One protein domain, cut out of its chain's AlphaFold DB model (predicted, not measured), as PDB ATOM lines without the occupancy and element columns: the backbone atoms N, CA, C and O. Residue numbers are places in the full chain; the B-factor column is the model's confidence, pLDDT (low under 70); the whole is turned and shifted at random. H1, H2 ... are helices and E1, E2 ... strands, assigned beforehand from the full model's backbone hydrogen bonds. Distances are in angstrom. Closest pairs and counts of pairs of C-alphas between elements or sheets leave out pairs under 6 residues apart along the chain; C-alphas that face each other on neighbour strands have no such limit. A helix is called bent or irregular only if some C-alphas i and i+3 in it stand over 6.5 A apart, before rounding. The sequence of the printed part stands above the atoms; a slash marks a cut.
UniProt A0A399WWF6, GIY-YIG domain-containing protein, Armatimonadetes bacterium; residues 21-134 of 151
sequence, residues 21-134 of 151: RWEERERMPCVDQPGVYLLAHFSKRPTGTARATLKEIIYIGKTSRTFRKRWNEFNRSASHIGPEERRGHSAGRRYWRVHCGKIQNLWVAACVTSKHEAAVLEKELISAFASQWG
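Overview. This is residues 21 to 134 of the 151 residues of the protein "GIY-YIG domain-containing protein" of Armatimonadetes bacterium (UniProt A0A399WWF6). A small, twisted three-stranded sheet forms the core, with the long helix H4 laid along one face over E2 and E1, and the short helix H1 on the opposite face beside E3. Two more helices, H2 and H3, pack on each other as a pair that meets the sheet mainly through residues 67 to 71 of H2. The printed part has 114 residues with four named helices and three named strands, in the order H1 E1 E2 H2 H3 E3 H4, and its class is mixed, helices and strands. The sheet runs E2 E1 E3, antiparallel throughout. The whole is compact, with a radius of gyration of the C-alphas of 13.7 A, and rounded, spanning 34 by 29 by 27 A.

Along the chain. Find C-alpha 35 at (279.553, 181.311, 203.524), where E1, residues 35 to 41, begins its 20.6 A. Beside it run E2, residues 57 to 63, 17.4 A, and E3, residues 106 to 112, 20.0 A. H4 takes residues 115 to 133, 27.2 A, and ends at C-alpha 133, (271.876, 202.050, 194.755). H2 is residues 67 to 79, 17.5 A, and H3 is residues 90 to 99, 14.2 A. H1, residues 22 to 27, 10.2 A, begins at (278.462, 180.133, 186.601); it is irregular, with C-alphas 23 and 26 7.6 A apart.

Arrangement. Start at inner strand E1. It is antiparallel to E3 at 162 degrees, with N 38 and O 109 2.9 A apart, within hydrogen-bond range. E1 and E2 form a hairpin, antiparallel at 159 degrees, with N 37 and O 61 at 2.8 A. The sheet is twisted, its C-alphas up to 4.5 A off the best plane. H4 is on the sheet at a height of 9.1 A, over E2 and E1, along the strands at 6 degrees to E2 on the local plane; C-alphas Gly 35 and Ala 118 are the closest of E1 and H4, 5.0 A. On the opposite face, H1 lies over none of the strands, at a height of 4.0 A, only just above the sheet's level; its closest C-alpha to E3 is that of Trp 22, 5.0 A from that of Trp 107. E2, H2 H3 and E3 make a split strand-helix-strand unit, two strands running the same way with E1 between them, its crossover right-handed. H2 and H3 touch at a steep tilt of 40 degrees, the same way, the closest C-alphas being those of Ala 78 and Gly 92, 4.2 A; each only grazes the sheet. H1 and H2 are close but not clearly touching, while H4 is apart from H1, H2 and H3. Every O i to N i+4 pair is within hydrogen-bond range in H2 and H3; H4 has 13 of 15, and H1 has 0 of 2 but 2 of 3 O i to N i+3 pairs.

Size, cuts and confidence. Look for the two C-alphas farthest apart, those of Gly 48 and Glu 84, at 39.4 A. The printed part has no cut. The link from E1 to E2, residues 42 to 56, is long. The mean pLDDT of the printed part is 88.7, and residues 80 to 88 are under 70.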
ATOM      1  N   ARG A  21     282.821 182.059 186.101       95.12
ATOM      2  CA  ARG A  21     281.626 181.812 185.285       95.12
ATOM      3  C   ARG A  21     280.721 180.811 185.991       95.12
ATOM      4  O   ARG A  21     281.207 179.877 186.628       95.12
ATOM      5  N   TRP A  22     279.410 180.992 185.897       95.56
ATOM      6  CA  TRP A  22     278.462 180.133 186.601       95.56
ATOM      7  C   TRP A  22     278.629 178.647 186.252       95.56
ATOM      8  O   TRP A  22     278.488 177.782 187.118       95.56
ATOM      9  N   GLU A  23     278.977 178.342 185.009       94.19
ATOM     10  CA  GLU A  23     279.232 176.992 184.504       94.19
ATOM     11  C   GLU A  23     280.466 176.347 185.154       94.19
ATOM     12  O   GLU A  23     280.529 175.132 185.310       94.19
ATOM     13  N   GLU A  24     281.424 177.158 185.599       95.31
ATOM     14  CA  GLU A  24     282.688 176.721 186.200       95.31
ATOM     15  C   GLU A  24     282.637 176.683 187.737       95.31
ATOM     16  O   GLU A  24     283.600 176.260 188.379       95.31
ATOM     17  N   ARG A  25     281.514 177.084 188.352       96.00
ATOM     18  CA  ARG A  25     281.363 177.219 189.817       96.00
ATOM     19  C   ARG A  25     281.749 175.962 190.603       96.00
ATOM     20  O   ARG A  25     282.239 176.060 191.724       96.00
ATOM     21  N   GLU A  26     281.545 174.774 190.032       95.69
ATOM     22  CA  GLU A  26     281.847 173.502 190.703       95.69
ATOM     23  C   GLU A  26     283.350 173.227 190.847       95.69
ATOM     24  O   GLU A  26     283.733 172.354 191.623       95.69
ATOM     25  N   ARG A  27     284.192 173.996 190.145       95.50
ATOM     26  CA  ARG A  27     285.660 173.932 190.215       95.50
ATOM     27  C   ARG A  27     286.254 174.896 191.243       95.50
ATOM     28  O   ARG A  27     287.466 174.906 191.437       95.50
ATOM     29  N   MET A  28     285.435 175.732 191.884       95.25
ATOM     30  CA  MET A  28     285.920 176.681 192.888       95.25
ATOM     31  C   MET A  28     286.481 175.927 194.106       95.25
ATOM     32  O   MET A  28     285.762 175.103 194.669       95.25
ATOM     33  N   PRO A  29     287.698 176.243 194.596       94.00
ATOM     34  CA  PRO A  29     288.304 175.528 195.728       94.00
ATOM     35  C   PRO A  29     287.457 175.537 197.010       94.00
ATOM     36  O   PRO A  29     287.545 174.636 197.835       94.00
ATOM     37  N   CYS A  30     286.610 176.553 197.180       94.69
ATOM     38  CA  CYS A  30     285.744 176.704 198.344       94.69
ATOM     39  C   CYS A  30     284.368 176.041 198.198       94.69
ATOM     40  O   CYS A  30     283.534 176.221 199.077       94.69
ATOM     41  N   VAL A  31     284.069 175.330 197.107       96.69
ATOM     42  CA  VAL A  31     282.700 174.887 196.775       96.69
ATOM     43  C   VAL A  31     282.049 174.000 197.847       96.69
ATOM     44  O   VAL A  31     280.825 174.014 198.010       96.69
ATOM     45  N   ASP A  32     282.851 173.295 198.645       97.44
ATOM     46  CA  ASP A  32     282.381 172.444 199.743       97.44
ATOM     47  C   ASP A  32     282.361 173.148 201.115       97.44
ATOM     48  O   ASP A  32     282.126 172.515 202.139       97.44
ATOM     49  N   GLN A  33     282.516 174.476 201.137       96.50
ATOM     50  CA  GLN A  33     282.491 175.307 202.345       96.50
ATOM     51  C   GLN A  33     281.182 176.115 202.486       96.50
ATOM     52  O   GLN A  33     280.486 176.349 201.489       96.50
ATOM     53  N   PRO A  34     280.818 176.545 203.710       96.31
ATOM     54  CA  PRO A  34     279.762 177.527 203.950       96.31
ATOM     55  C   PRO A  34     280.224 178.964 203.678       96.31
ATOM     56  O   PRO A  34     281.417 179.258 203.615       96.31
ATOM     57  N   GLY A  35     279.260 179.883 203.577       96.25
ATOM     58  CA  GLY A  35     279.553 181.311 203.524       96.25
ATOM     59  C   GLY A  35     278.534 182.133 202.744       96.25
ATOM     60  O   GLY A  35     277.360 181.760 202.624       96.25
ATOM     61  N   VAL A  36     278.997 183.264 202.217       96.81
ATOM     62  CA  VAL A  36     278.211 184.207 201.408       96.81
ATOM     63  C   VAL A  36     278.692 184.168 199.965       96.81
ATOM     64  O   VAL A  36     279.880 184.016 199.701       96.81
ATOM     65  N   TYR A  37     277.775 184.302 199.016       97.38
ATOM     66  CA  TYR A  37     278.081 184.367 197.595       97.38
ATOM     67  C   TYR A  37     277.319 185.501 196.917       97.38
ATOM     68  O   TYR A  37     276.250 185.926 197.360       97.38
ATOM     69  N   LEU A  38     277.899 185.975 195.822       97.19
ATOM     70  CA  LEU A  38     277.363 187.015 194.959       97.19
ATOM     71  C   LEU A  38     277.031 186.389 193.609       97.19
ATOM     72  O   LEU A  38     277.843 185.628 193.090       97.19
ATOM     73  N   LEU A  39     275.880 186.730 193.038       96.81
ATOM     74  CA  LEU A  39     275.561 186.474 191.637       96.81
ATOM     75  C   LEU A  39     275.466 187.798 190.896       96.81
ATOM     76  O   LEU A  39     274.851 188.745 191.396       96.81
ATOM     77  N   ALA A  40     276.043 187.842 189.704       95.94
ATOM     78  CA  ALA A  40     276.094 189.049 188.898       95.94
ATOM     79  C   ALA A  40     275.968 188.753 187.405       95.94
ATOM     80  O   ALA A  40     276.415 187.705 186.930       95.94
ATOM     81  N   HIS A  41     275.407 189.710 186.671       94.94
ATOM     82  CA  HIS A  41     275.410 189.708 185.211       94.94
ATOM     83  C   HIS A  41     276.431 190.702 184.687       94.94
ATOM     84  O   HIS A  41     276.260 191.910 184.828       94.94
ATOM     85  N   PHE A  42     277.476 190.192 184.037       92.56
ATOM     86  CA  PHE A  42     278.469 191.031 183.378       92.56
ATOM     87  C   PHE A  42     278.479 190.776 181.875       92.56
ATOM     88  O   PHE A  42     278.604 189.636 181.436       92.56
ATOM     89  N   SER A  43     278.433 191.850 181.086       85.44
ATOM     90  CA  SER A  43     278.593 191.789 179.626       85.44
ATOM     91  C   SER A  43     280.031 191.487 179.188       85.44
ATOM     92  O   SER A  43     280.253 191.021 178.074       85.44
ATOM     93  N   LYS A  44     281.015 191.738 180.060       86.00
ATOM     94  CA  LYS A  44     282.438 191.427 179.863       86.00
ATOM     95  C   LYS A  44     282.988 190.743 181.108       86.00
ATOM     96  O   LYS A  44     282.485 190.971 182.200       86.00
ATOM     97  N   ARG A  45     284.040 189.932 180.964       83.00
ATOM     98  CA  ARG A  45     284.677 189.268 182.111       83.00
ATOM     99  C   ARG A  45     285.109 190.315 183.151       83.00
ATOM    100  O   ARG A  45     285.925 191.173 182.815       83.00
ATOM    101  N   PRO A  46     284.606 190.249 184.391       86.62
ATOM    102  CA  PRO A  46     285.063 191.138 185.449       86.62
ATOM    103  C   PRO A  46     286.482 190.749 185.895       86.62
ATOM    104  O   PRO A  46     286.844 189.569 185.916       86.62
ATOM    105  N   THR A  47     287.296 191.741 186.254       84.75
ATOM    106  CA  THR A  47     288.692 191.554 186.682       84.75
ATOM    107  C   THR A  47     288.850 191.743 188.187       84.75
ATOM    108  O   THR A  47     288.217 192.620 188.774       84.75
ATOM    109  N   GLY A  48     289.756 190.972 188.793       85.31
ATOM    110  CA  GLY A  48     290.123 191.096 190.203       85.31
ATOM    111  C   GLY A  48     289.117 190.484 191.184       85.31
ATOM    112  O   GLY A  48     288.192 189.758 190.811       85.31
ATOM    113  N   THR A  49     289.332 190.779 192.465       86.81
ATOM    114  CA  THR A  49     288.490 190.326 193.578       86.81
ATOM    115  C   THR A  49     287.088 190.919 193.498       86.81
ATOM    116  O   THR A  49     286.914 192.118 193.261       86.81
ATOM    117  N   ALA A  50     286.072 190.088 193.733       89.75
ATOM    118  CA  ALA A  50     284.692 190.540 193.683       89.75
ATOM    119  C   ALA A  50     284.365 191.560 194.784       89.75
ATOM    120  O   ALA A  50     284.816 191.465 195.926       89.75
ATOM    121  N   ARG A  51     283.524 192.535 194.426       89.25
ATOM    122  CA  ARG A  51     283.011 193.567 195.331       89.25
ATOM    123  C   ARG A  51     281.493 193.466 195.370       89.25
ATOM    124  O   ARG A  51     280.840 193.467 194.331       89.25
ATOM    125  N   ALA A  52     280.931 193.416 196.572       87.88
ATOM    126  CA  ALA A  52     279.492 193.252 196.775       87.88
ATOM    127  C   ALA A  52     278.656 194.501 196.435       87.88
ATOM    128  O   ALA A  52     277.436 194.443 196.484       87.88
ATOM    129  N   THR A  53     279.295 195.624 196.099       87.75
ATOM    130  CA  THR A  53     278.639 196.902 195.784       87.75
ATOM    131  C   THR A  53     278.585 197.226 194.286       87.75
ATOM    132  O   THR A  53     278.164 198.320 193.909       87.75
ATOM    133  N   LEU A  54     279.007 196.304 193.415       91.81
ATOM    134  CA  LEU A  54     278.924 196.479 191.959       91.81
ATOM    135  C   LEU A  54     277.461 196.505 191.503       91.81
ATOM    136  O   LEU A  54     276.680 195.678 191.949       91.81
ATOM    137  N   LYS A  55     277.077 197.409 190.597       93.38
ATOM    138  CA  LYS A  55     275.679 197.511 190.121       93.38
ATOM    139  C   LYS A  55     275.183 196.240 189.421       93.38
ATOM    140  O   LYS A  55     273.982 196.020 189.333       93.38
ATOM    141  N   GLU A  56     276.111 195.431 188.918       95.31
ATOM    142  CA  GLU A  56     275.870 194.170 188.223       95.31
ATOM    143  C   GLU A  56     275.440 193.035 189.161       95.31
ATOM    144  O   GLU A  56     275.001 191.990 188.678       95.31
ATOM    145  N   ILE A  57     275.555 193.209 190.489       95.38
ATOM    146  CA  ILE A  57     275.053 192.226 191.452       95.38
ATOM    147  C   ILE A  57     273.528 192.141 191.350       95.38
ATOM    148  O   ILE A  57     272.802 193.094 191.634       95.38
ATOM    149  N   ILE A  58     273.045 190.948 191.024       95.19
ATOM    150  CA  ILE A  58     271.618 190.625 190.954       95.19
ATOM    151  C   ILE A  58     271.142 189.871 192.196       95.19
ATOM    152  O   ILE A  58     269.951 189.879 192.508       95.19
ATOM    153  N   TYR A  59     272.058 189.218 192.921       95.50
ATOM    154  CA  TYR A  59     271.726 188.458 194.119       95.50
ATOM    155  C   TYR A  59     272.908 188.339 195.082       95.50
ATOM    156  O   TYR A  59     274.036 188.070 194.677       95.50
ATOM    157  N   ILE A  60     272.620 188.468 196.371       96.25
ATOM    158  CA  ILE A  60     273.521 188.190 197.487       96.25
ATOM    159  C   ILE A  60     272.850 187.104 198.314       96.25
ATOM    160  O   ILE A  60     271.734 187.291 198.798       96.25
ATOM    161  N   GLY A  61     273.507 185.960 198.458       95.38
ATOM    162  CA  GLY A  61     272.946 184.827 199.182       95.38
ATOM    163  C   GLY A  61     273.933 184.236 200.166       95.38
ATOM    164  O   GLY A  61     275.142 184.284 199.966       95.38
ATOM    165  N   LYS A  62     273.413 183.603 201.213       95.75
ATOM    166  CA  LYS A  62     274.212 182.779 202.123       95.75
ATOM    167  C   LYS A  62     273.868 181.302 202.077       95.75
ATOM    168  O   LYS A  62     272.772 180.884 201.694       95.75
ATOM    169  N   THR A  63     274.798 180.503 202.574       95.62
ATOM    170  CA  THR A  63     274.594 179.089 202.862       95.62
ATOM    171  C   THR A  63     275.278 178.709 204.169       95.62
ATOM    172  O   THR A  63     276.416 179.079 204.427       95.62
ATOM    173  N   SER A  64     274.561 177.955 205.004       94.50
ATOM    174  CA  SER A  64     275.123 177.284 206.183       94.50
ATOM    175  C   SER A  64     275.468 175.816 205.923       94.50
ATOM    176  O   SER A  64     275.831 175.102 206.850       94.50
ATOM    177  N   ARG A  65     275.228 175.344 204.693       94.25
ATOM    178  CA  ARG A  65     275.645 174.031 204.187       94.25
ATOM    179  C   ARG A  65     276.888 174.278 203.332       94.25
ATOM    180  O   ARG A  65     277.694 175.125 203.680       94.25
ATOM    181  N   THR A  66     277.006 173.629 202.183       96.81
ATOM    182  CA  THR A  66     278.046 173.949 201.206       96.81
ATOM    183  C   THR A  66     277.526 174.901 200.134       96.81
ATOM    184  O   THR A  66     276.311 174.961 199.878       96.81
ATOM    185  N   PHE A  67     278.434 175.631 199.488       97.50
ATOM    186  CA  PHE A  67     278.125 176.365 198.264       97.50
ATOM    187  C   PHE A  67     277.594 175.428 197.181       97.50
ATOM    188  O   PHE A  67     276.538 175.716 196.629       97.50
ATOM    189  N   ARG A  68     278.215 174.257 196.975       97.56
ATOM    190  CA  ARG A  68     277.777 173.226 196.018       97.56
ATOM    191  C   ARG A  68     276.282 172.942 196.119       97.56
ATOM    192  O   ARG A  68     275.544 173.073 195.145       97.56
ATOM    193  N   LYS A  69     275.813 172.601 197.326       95.56
ATOM    194  CA  LYS A  69     274.403 172.265 197.568       95.56
ATOM    195  C   LYS A  69     273.491 173.449 197.247       95.56
ATOM    196  O   LYS A  69     272.479 173.275 196.573       95.56
ATOM    197  N   ARG A  70     273.846 174.653 197.705       95.81
ATOM    198  CA  ARG A  70     273.019 175.850 197.496       95.81
ATOM    199  C   ARG A  70     273.006 176.309 196.036       95.81
ATOM    200  O   ARG A  70     271.954 176.689 195.528       95.81
ATOM    201  N   TRP A  71     274.141 176.255 195.352       96.00
ATOM    202  CA  TRP A  71     274.244 176.606 193.942       96.00
ATOM    203  C   TRP A  71     273.515 175.610 193.053       96.00
ATOM    204  O   TRP A  71     272.871 176.035 192.104       96.00
ATOM    205  N   ASN A  72     273.520 174.317 193.380       93.25
ATOM    206  CA  ASN A  72     272.767 173.321 192.612       93.25
ATOM    207  C   ASN A  72     271.252 173.449 192.823       93.25
ATOM    208  O   ASN A  72     270.482 173.284 191.879       93.25
ATOM    209  N   GLU A  73     270.807 173.846 194.019       91.31
ATOM    210  CA  GLU A  73     269.412 174.245 194.245       91.31
ATOM    211  C   GLU A  73     269.014 175.469 193.418       91.31
ATOM    212  O   GLU A  73     267.940 175.458 192.814       91.31
ATOM    213  N   PHE A  74     269.864 176.502 193.379       91.88
ATOM    214  CA  PHE A  74     269.646 177.659 192.515       91.88
ATOM    215  C   PHE A  74     269.595 177.234 191.046       91.88
ATOM    216  O   PHE A  74     268.611 177.542 190.387       91.88
ATOM    217  N   ASN A  75     270.602 176.492 190.569       92.06
ATOM    218  CA  ASN A  75     270.737 176.075 189.175       92.06
ATOM    219  C   ASN A  75     269.498 175.319 188.711       92.06
ATOM    220  O   ASN A  75     268.847 175.746 187.771       92.06
ATOM    221  N   ARG A  76     269.100 174.271 189.443       88.38
ATOM    222  CA  ARG A  76     267.900 173.487 189.133       88.38
ATOM    223  C   ARG A  76     266.660 174.371 188.990       88.38
ATOM    224  O   ARG A  76     265.900 174.200 188.048       88.38
ATOM    225  N   SER A  77     266.467 175.335 189.892       84.94
ATOM    226  CA  SER A  77     265.329 176.256 189.809       84.94
ATOM    227  C   SER A  77     265.470 177.340 188.742       84.94
ATOM    228  O   SER A  77     264.454 177.855 188.295       84.94
ATOM    229  N   ALA A  78     266.692 177.703 188.363       85.62
ATOM    230  CA  ALA A  78     266.982 178.743 187.387       85.62
ATOM    231  C   ALA A  78     267.011 178.225 185.942       85.62
ATOM    232  O   ALA A  78     266.737 179.022 185.057       85.62
ATOM    233  N   SER A  79     267.315 176.941 185.695       83.12
ATOM    234  CA  SER A  79     267.452 176.359 184.345       83.12
ATOM    235  C   SER A  79     266.383 175.338 183.957       83.12
ATOM    236  O   SER A  79     266.219 175.088 182.766       83.12
ATOM    237  N   HIS A  80     265.689 174.707 184.910       69.25
ATOM    238  CA  HIS A  80     264.872 173.515 184.614       69.25
ATOM    239  C   HIS A  80     263.406 173.602 185.040       69.25
ATOM    240  O   HIS A  80     262.640 172.706 184.709       69.25
ATOM    241  N   ILE A  81     262.995 174.650 185.755       61.12
ATOM    242  CA  ILE A  81     261.643 174.725 186.316       61.12
ATOM    243  C   ILE A  81     260.783 175.704 185.512       61.12
ATOM    244  O   ILE A  81     261.057 176.899 185.514       61.12
ATOM    245  N   GLY A  82     259.726 175.198 184.865       54.59
ATOM    246  CA  GLY A  82     258.623 176.012 184.341       54.59
ATOM    247  C   GLY A  82     257.805 176.682 185.461       54.59
ATOM    248  O   GLY A  82     258.012 176.391 186.640       54.59
ATOM    249  N   PRO A  83     256.840 177.567 185.148       51.50
ATOM    250  CA  PRO A  83     256.125 178.366 186.151       51.50
ATOM    251  C   PRO A  83     255.318 177.540 187.171       51.50
ATOM    252  O   PRO A  83     254.940 178.067 188.219       51.50
ATOM    253  N   GLU A  84     255.049 176.265 186.879       53.72
ATOM    254  CA  GLU A  84     254.067 175.443 187.590       53.72
ATOM    255  C   GLU A  84     254.630 174.651 188.783       53.72
ATOM    256  O   GLU A  84     253.884 174.312 189.707       53.72
ATOM    257  N   GLU A  85     255.945 174.425 188.869       53.53
ATOM    258  CA  GLU A  85     256.516 173.715 190.019       53.53
ATOM    259  C   GLU A  85     256.822 174.665 191.186       53.53
ATOM    260  O   GLU A  85     257.830 175.378 191.255       53.53
ATOM    261  N   ARG A  86     255.945 174.629 192.196       53.72
ATOM    262  CA  ARG A  86     256.037 175.432 193.432       53.72
ATOM    263  C   ARG A  86     257.232 175.079 194.342       53.72
ATOM    264  O   ARG A  86     257.398 175.703 195.391       53.72
ATOM    265  N   ARG A  87     258.083 174.106 193.987       60.31
ATOM    266  CA  ARG A  87     259.195 173.599 194.817       60.31
ATOM    267  C   ARG A  87     260.546 174.044 194.234       60.31
ATOM    268  O   ARG A  87     260.831 173.797 193.077       60.31
ATOM    269  N   GLY A  88     261.388 174.744 195.007       64.69
ATOM    270  CA  GLY A  88     262.699 175.217 194.515       64.69
ATOM    271  C   GLY A  88     263.307 176.407 195.272       64.69
ATOM    272  O   GLY A  88     262.696 176.944 196.200       64.69
ATOM    273  N   HIS A  89     264.495 176.857 194.863       74.31
ATOM    274  CA  HIS A  89     265.133 178.056 195.415       74.31
ATOM    275  C   HIS A  89     264.408 179.314 194.910       74.31
ATOM    276  O   HIS A  89     264.287 179.519 193.702       74.31
ATOM    277  N   SER A  90     263.926 180.171 195.815       81.06
ATOM    278  CA  SER A  90     263.096 181.337 195.460       81.06
ATOM    279  C   SER A  90     263.786 182.292 194.484       81.06
ATOM    280  O   SER A  90     263.157 182.726 193.518       81.06
ATOM    281  N   ALA A  91     265.080 182.563 194.687       81.12
ATOM    282  CA  ALA A  91     265.862 183.385 193.768       81.12
ATOM    283  C   ALA A  91     266.017 182.713 192.396       81.12
ATOM    284  O   ALA A  91     265.908 183.391 191.383       81.12
ATOM    285  N   GLY A  92     266.176 181.382 192.351       79.88
ATOM    286  CA  GLY A  92     266.295 180.636 191.092       79.88
ATOM    287  C   GLY A  92     264.997 180.663 190.284       79.88
ATOM    288  O   GLY A  92     265.018 180.978 189.104       79.88
ATOM    289  N   ARG A  93     263.839 180.468 190.931       81.94
ATOM    290  CA  ARG A  93     262.532 180.600 190.254       81.94
ATOM    291  C   ARG A  93     262.288 182.008 189.719       81.94
ATOM    292  O   ARG A  93     261.695 182.189 188.660       81.94
ATOM    293  N   ARG A  94     262.682 183.033 190.480       82.62
ATOM    294  CA  ARG A  94     262.551 184.420 190.022       82.62
ATOM    295  C   ARG A  94     263.484 184.692 188.847       82.62
ATOM    296  O   ARG A  94     263.022 185.269 187.872       82.62
ATOM    297  N   TYR A  95     264.721 184.208 188.918       86.00
ATOM    298  CA  TYR A  95     265.667 184.264 187.812       86.00
ATOM    299  C   TYR A  95     265.081 183.622 186.549       86.00
ATOM    300  O   TYR A  95     265.072 184.258 185.501       86.00
ATOM    301  N   TRP A  96     264.513 182.413 186.650       84.81
ATOM    302  CA  TRP A  96     263.889 181.734 185.509       84.81
ATOM    303  C   TRP A  96     262.779 182.577 184.871       84.81
ATOM    304  O   TRP A  96     262.764 182.729 183.656       84.81
ATOM    305  N   ARG A  97     261.899 183.187 185.679       83.38
ATOM    306  CA  ARG A  97     260.809 184.042 185.170       83.38
ATOM    307  C   ARG A  97     261.302 185.291 184.438       83.38
ATOM    308  O   ARG A  97     260.633 185.736 183.518       83.38
ATOM    309  N   VAL A  98     262.427 185.867 184.864       85.12
ATOM    310  CA  VAL A  98     262.983 187.089 184.258       85.12
ATOM    311  C   VAL A  98     263.840 186.770 183.032       85.12
ATOM    312  O   VAL A  98     263.795 187.492 182.043       85.12
ATOM    313  N   HIS A  99     264.603 185.677 183.076       84.44
ATOM    314  CA  HIS A  99     265.597 185.342 182.054       84.44
ATOM    315  C   HIS A  99     265.213 184.135 181.184       84.44
ATOM    316  O   HIS A  99     266.041 183.644 180.418       84.44
ATOM    317  N   CYS A 100     263.979 183.635 181.291       81.62
ATOM    318  CA  CYS A 100     263.457 182.479 180.550       81.62
ATOM    319  C   CYS A 100     264.390 181.258 180.605       81.62
ATOM    320  O   CYS A 100     264.686 180.632 179.590       81.62
ATOM    321  N   GLY A 101     264.933 180.975 181.788       77.69
ATOM    322  CA  GLY A 101     265.856 179.859 181.999       77.69
ATOM    323  C   GLY A 101     267.268 180.029 181.424       77.69
ATOM    324  O   GLY A 101     268.103 179.138 181.584       77.69
ATOM    325  N   LYS A 102     267.575 181.157 180.773       82.25
ATOM    326  CA  LYS A 102     268.883 181.398 180.155       82.25
ATOM    327  C   LYS A 102     269.899 181.836 181.209       82.25
ATOM    328  O   LYS A 102     269.865 182.959 181.716       82.25
ATOM    329  N   ILE A 103     270.845 180.955 181.519       83.31
ATOM    330  CA  ILE A 103     271.967 181.240 182.426       83.31
ATOM    331  C   ILE A 103     273.190 181.701 181.624       83.31
ATOM    332  O   ILE A 103     274.273 181.154 181.739       83.31
ATOM    333  N   GLN A 104     273.015 182.693 180.754       84.25
ATOM    334  CA  GLN A 104     274.136 183.286 180.021       84.25
ATOM    335  C   GLN A 104     274.690 184.475 180.803       84.25
ATOM    336  O   GLN A 104     273.930 185.206 181.436       84.25
ATOM    337  N   ASN A 105     276.007 184.687 180.740       88.75
ATOM    338  CA  ASN A 105     276.690 185.812 181.391       88.75
ATOM    339  C   ASN A 105     276.470 185.894 182.914       88.75
ATOM    340  O   ASN A 105     276.604 186.972 183.497       88.75
ATOM    341  N   LEU A 106     276.147 184.768 183.562       94.69
ATOM    342  CA  LEU A 106     276.046 184.677 185.012       94.69
ATOM    343  C   LEU A 106     277.419 184.381 185.609       94.69
ATOM    344  O   LEU A 106     278.113 183.452 185.199       94.69
ATOM    345  N   TRP A 107     277.795 185.173 186.603       96.44
ATOM    346  CA  TRP A 107     279.051 185.040 187.325       96.44
ATOM    347  C   TRP A 107     278.778 184.869 188.810       96.44
ATOM    348  O   TRP A 107     277.803 185.408 189.340       96.44
ATOM    349  N   VAL A 108     279.661 184.135 189.480       97.31
ATOM    350  CA  VAL A 108     279.611 183.909 190.921       97.31
ATOM    351  C   VAL A 108     280.942 184.248 191.575       97.31
ATOM    352  O   VAL A 108     282.013 184.018 191.014       97.31
ATOM    353  N   ALA A 109     280.864 184.793 192.782       97.00
ATOM    354  CA  ALA A 109     281.990 184.907 193.696       97.00
ATOM    355  C   ALA A 109     281.556 184.456 195.090       97.00
ATOM    356  O   ALA A 109     280.385 184.589 195.448       97.00
ATOM    357  N   ALA A 110     282.490 183.926 195.875       96.75
ATOM    358  CA  ALA A 110     282.211 183.344 197.183       96.75
ATOM    359  C   ALA A 110     283.142 183.910 198.255       96.75
ATOM    360  O   ALA A 110     284.294 184.214 197.980       96.75
ATOM    361  N   CYS A 111     282.647 184.033 199.478       95.62
ATOM    362  CA  CYS A 111     283.408 184.381 200.668       95.62
ATOM    363  C   CYS A 111     283.110 183.317 201.722       95.62
ATOM    364  O   CYS A 111     281.968 183.199 202.176       95.62
ATOM    365  N   VAL A 112     284.123 182.528 202.085       95.12
ATOM    366  CA  VAL A 112     283.995 181.482 203.107       95.12
ATOM    367  C   VAL A 112     283.873 182.132 204.476       95.12
ATOM    368  O   VAL A 112     284.677 182.991 204.827       95.12
ATOM    369  N   THR A 113     282.869 181.723 205.245       93.25
ATOM    370  CA  THR A 113     282.648 182.204 206.615       93.25
ATOM    371  C   THR A 113     281.993 181.111 207.451       93.25
ATOM    372  O   THR A 113     281.388 180.183 206.909       93.25
ATOM    373  N   SER A 114     281.995 181.254 208.777       91.31
ATOM    374  CA  SER A 114     281.128 180.424 209.618       91.31
ATOM    375  C   SER A 114     279.639 180.675 209.321       91.31
ATOM    376  O   SER A 114     279.250 181.676 208.709       91.31
ATOM    377  N   LYS A 115     278.764 179.776 209.795       87.56
ATOM    378  CA  LYS A 115     277.299 179.904 209.664       87.56
ATOM    379  C   LYS A 115     276.757 181.203 210.274       87.56
ATOM    380  O   LYS A 115     275.838 181.800 209.707       87.56
ATOM    381  N   HIS A 116     277.278 181.594 211.437       86.81
ATOM    382  CA  HIS A 116     276.826 182.788 212.151       86.81
ATOM    383  C   HIS A 116     277.275 184.054 211.420       86.81
ATOM    384  O   HIS A 116     276.447 184.921 211.139       86.81
ATOM    385  N   GLU A 117     278.542 184.100 211.007       90.62
ATOM    386  CA  GLU A 117     279.094 185.204 210.218       90.62
ATOM    387  C   GLU A 117     278.384 185.350 208.872       90.62
ATOM    388  O   GLU A 117     278.053 186.465 208.487       90.62
ATOM    389  N   ALA A 118     278.034 184.247 208.201       91.69
ATOM    390  CA  ALA A 118     277.346 184.297 206.910       91.69
ATOM    391  C   ALA A 118     275.997 185.029 206.993       91.69
ATOM    392  O   ALA A 118     275.590 185.715 206.059       91.69
ATOM    393  N   ALA A 119     275.276 184.866 208.108       90.56
ATOM    394  CA  ALA A 119     273.977 185.499 208.320       90.56
ATOM    395  C   ALA A 119     274.076 186.996 208.611       90.56
ATOM    396  O   ALA A 119     273.199 187.749 208.187       90.56
ATOM    397  N   VAL A 120     275.115 187.408 209.334       91.50
ATOM    398  CA  VAL A 120     275.396 188.821 209.598       91.50
ATOM    399  C   VAL A 120     275.884 189.487 208.313       91.50
ATOM    400  O   VAL A 120     275.268 190.448 207.853       91.50
ATOM    401  N   LEU A 121     276.884 188.887 207.663       91.94
ATOM    402  CA  LEU A 121     277.507 189.406 206.452       91.94
ATOM    403  C   LEU A 121     276.509 189.540 205.293       91.94
ATOM    404  O   LEU A 121     276.496 190.563 204.624       91.94
ATOM    405  N   GLU A 122     275.623 188.566 205.059       94.19
ATOM    406  CA  GLU A 122     274.590 188.686 204.012       94.19
ATOM    407  C   GLU A 122     273.721 189.939 204.206       94.19
ATOM    408  O   GLU A 122     273.519 190.704 203.263       94.19
ATOM    409  N   LYS A 123     273.230 190.177 205.430       92.00
ATOM    410  CA  LYS A 123     272.374 191.335 205.736       92.00
ATOM    411  C   LYS A 123     273.127 192.647 205.558       92.00
ATOM    412  O   LYS A 123     272.595 193.595 204.985       92.00
ATOM    413  N   GLU A 124     274.359 192.680 206.036       92.19
ATOM    414  CA  GLU A 124     275.263 193.816 205.930       92.19
ATOM    415  C   GLU A 124     275.574 194.179 204.474       92.19
ATOM    416  O   GLU A 124     275.490 195.349 204.100       92.19
ATOM    417  N   LEU A 125     275.851 193.186 203.626       93.25
ATOM    418  CA  LEU A 125     276.124 193.398 202.205       93.25
ATOM    419  C   LEU A 125     274.879 193.837 201.429       93.25
ATOM    420  O   LEU A 125     274.974 194.733 200.592       93.25
ATOM    421  N   ILE A 126     273.708 193.261 201.723       93.38
ATOM    422  CA  ILE A 126     272.436 193.708 201.130       93.38
ATOM    423  C   ILE A 126     272.142 195.156 201.527       93.38
ATOM    424  O   ILE A 126     271.753 195.952 200.673       93.38
ATOM    425  N   SER A 127     272.349 195.506 202.801       91.88
ATOM    426  CA  SER A 127     272.173 196.872 203.297       91.88
ATOM    427  C   SER A 127     273.129 197.840 202.599       91.88
ATOM    428  O   SER A 127     272.685 198.840 202.045       91.88
ATOM    429  N   ALA A 128     274.421 197.504 202.520       91.06
ATOM    430  CA  ALA A 128     275.422 198.333 201.850       91.06
ATOM    431  C   ALA A 128     275.108 198.546 200.360       91.06
ATOM    432  O   ALA A 128     275.205 199.670 199.864       91.06
ATOM    433  N   PHE A 129     274.690 197.492 199.652       93.12
ATOM    434  CA  PHE A 129     274.232 197.607 198.269       93.12
ATOM    435  C   PHE A 129     273.021 198.544 198.166       93.12
ATOM    436  O   PHE A 129     273.008 199.448 197.331       93.12
ATOM    437  N   ALA A 130     272.022 198.369 199.039       93.31
ATOM    438  CA  ALA A 130     270.813 199.184 199.038       93.31
ATOM    439  C   ALA A 130     271.086 200.656 199.361       93.31
ATOM    440  O   ALA A 130     270.528 201.530 198.702       93.31
ATOM    441  N   SER A 131     271.981 200.945 200.307       91.94
ATOM    442  CA  SER A 131     272.419 202.311 200.602       91.94
ATOM    443  C   SER A 131     273.115 202.970 199.410       91.94
ATOM    444  O   SER A 131     272.973 204.173 199.221       91.94
ATOM    445  N   GLN A 132     273.853 202.205 198.599       93.75
ATOM    446  CA  GLN A 132     274.557 202.744 197.436       93.75
ATOM    447  C   GLN A 132     273.644 202.961 196.221       93.75
ATOM    448  O   GLN A 132     273.823 203.935 195.496       93.75
ATOM    449  N   TRP A 133     272.683 202.065 195.985       93.56
ATOM    450  CA  TRP A 133     271.876 202.050 194.755       93.56
ATOM    451  C   TRP A 133     270.399 202.412 194.965       93.56
ATOM    452  O   TRP A 133     269.616 202.364 194.018       93.56
ATOM    453  N   GLY A 134     269.994 202.738 196.195       93.06
ATOM    454  CA  GLY A 134     268.613 203.076 196.563       93.06
ATOM    455  C   GLY A 134     267.637 201.893 196.553       93.06
ATOM    456  O   GLY A 134     266.443 202.077 196.778       93.06
TER     457      GLY A 134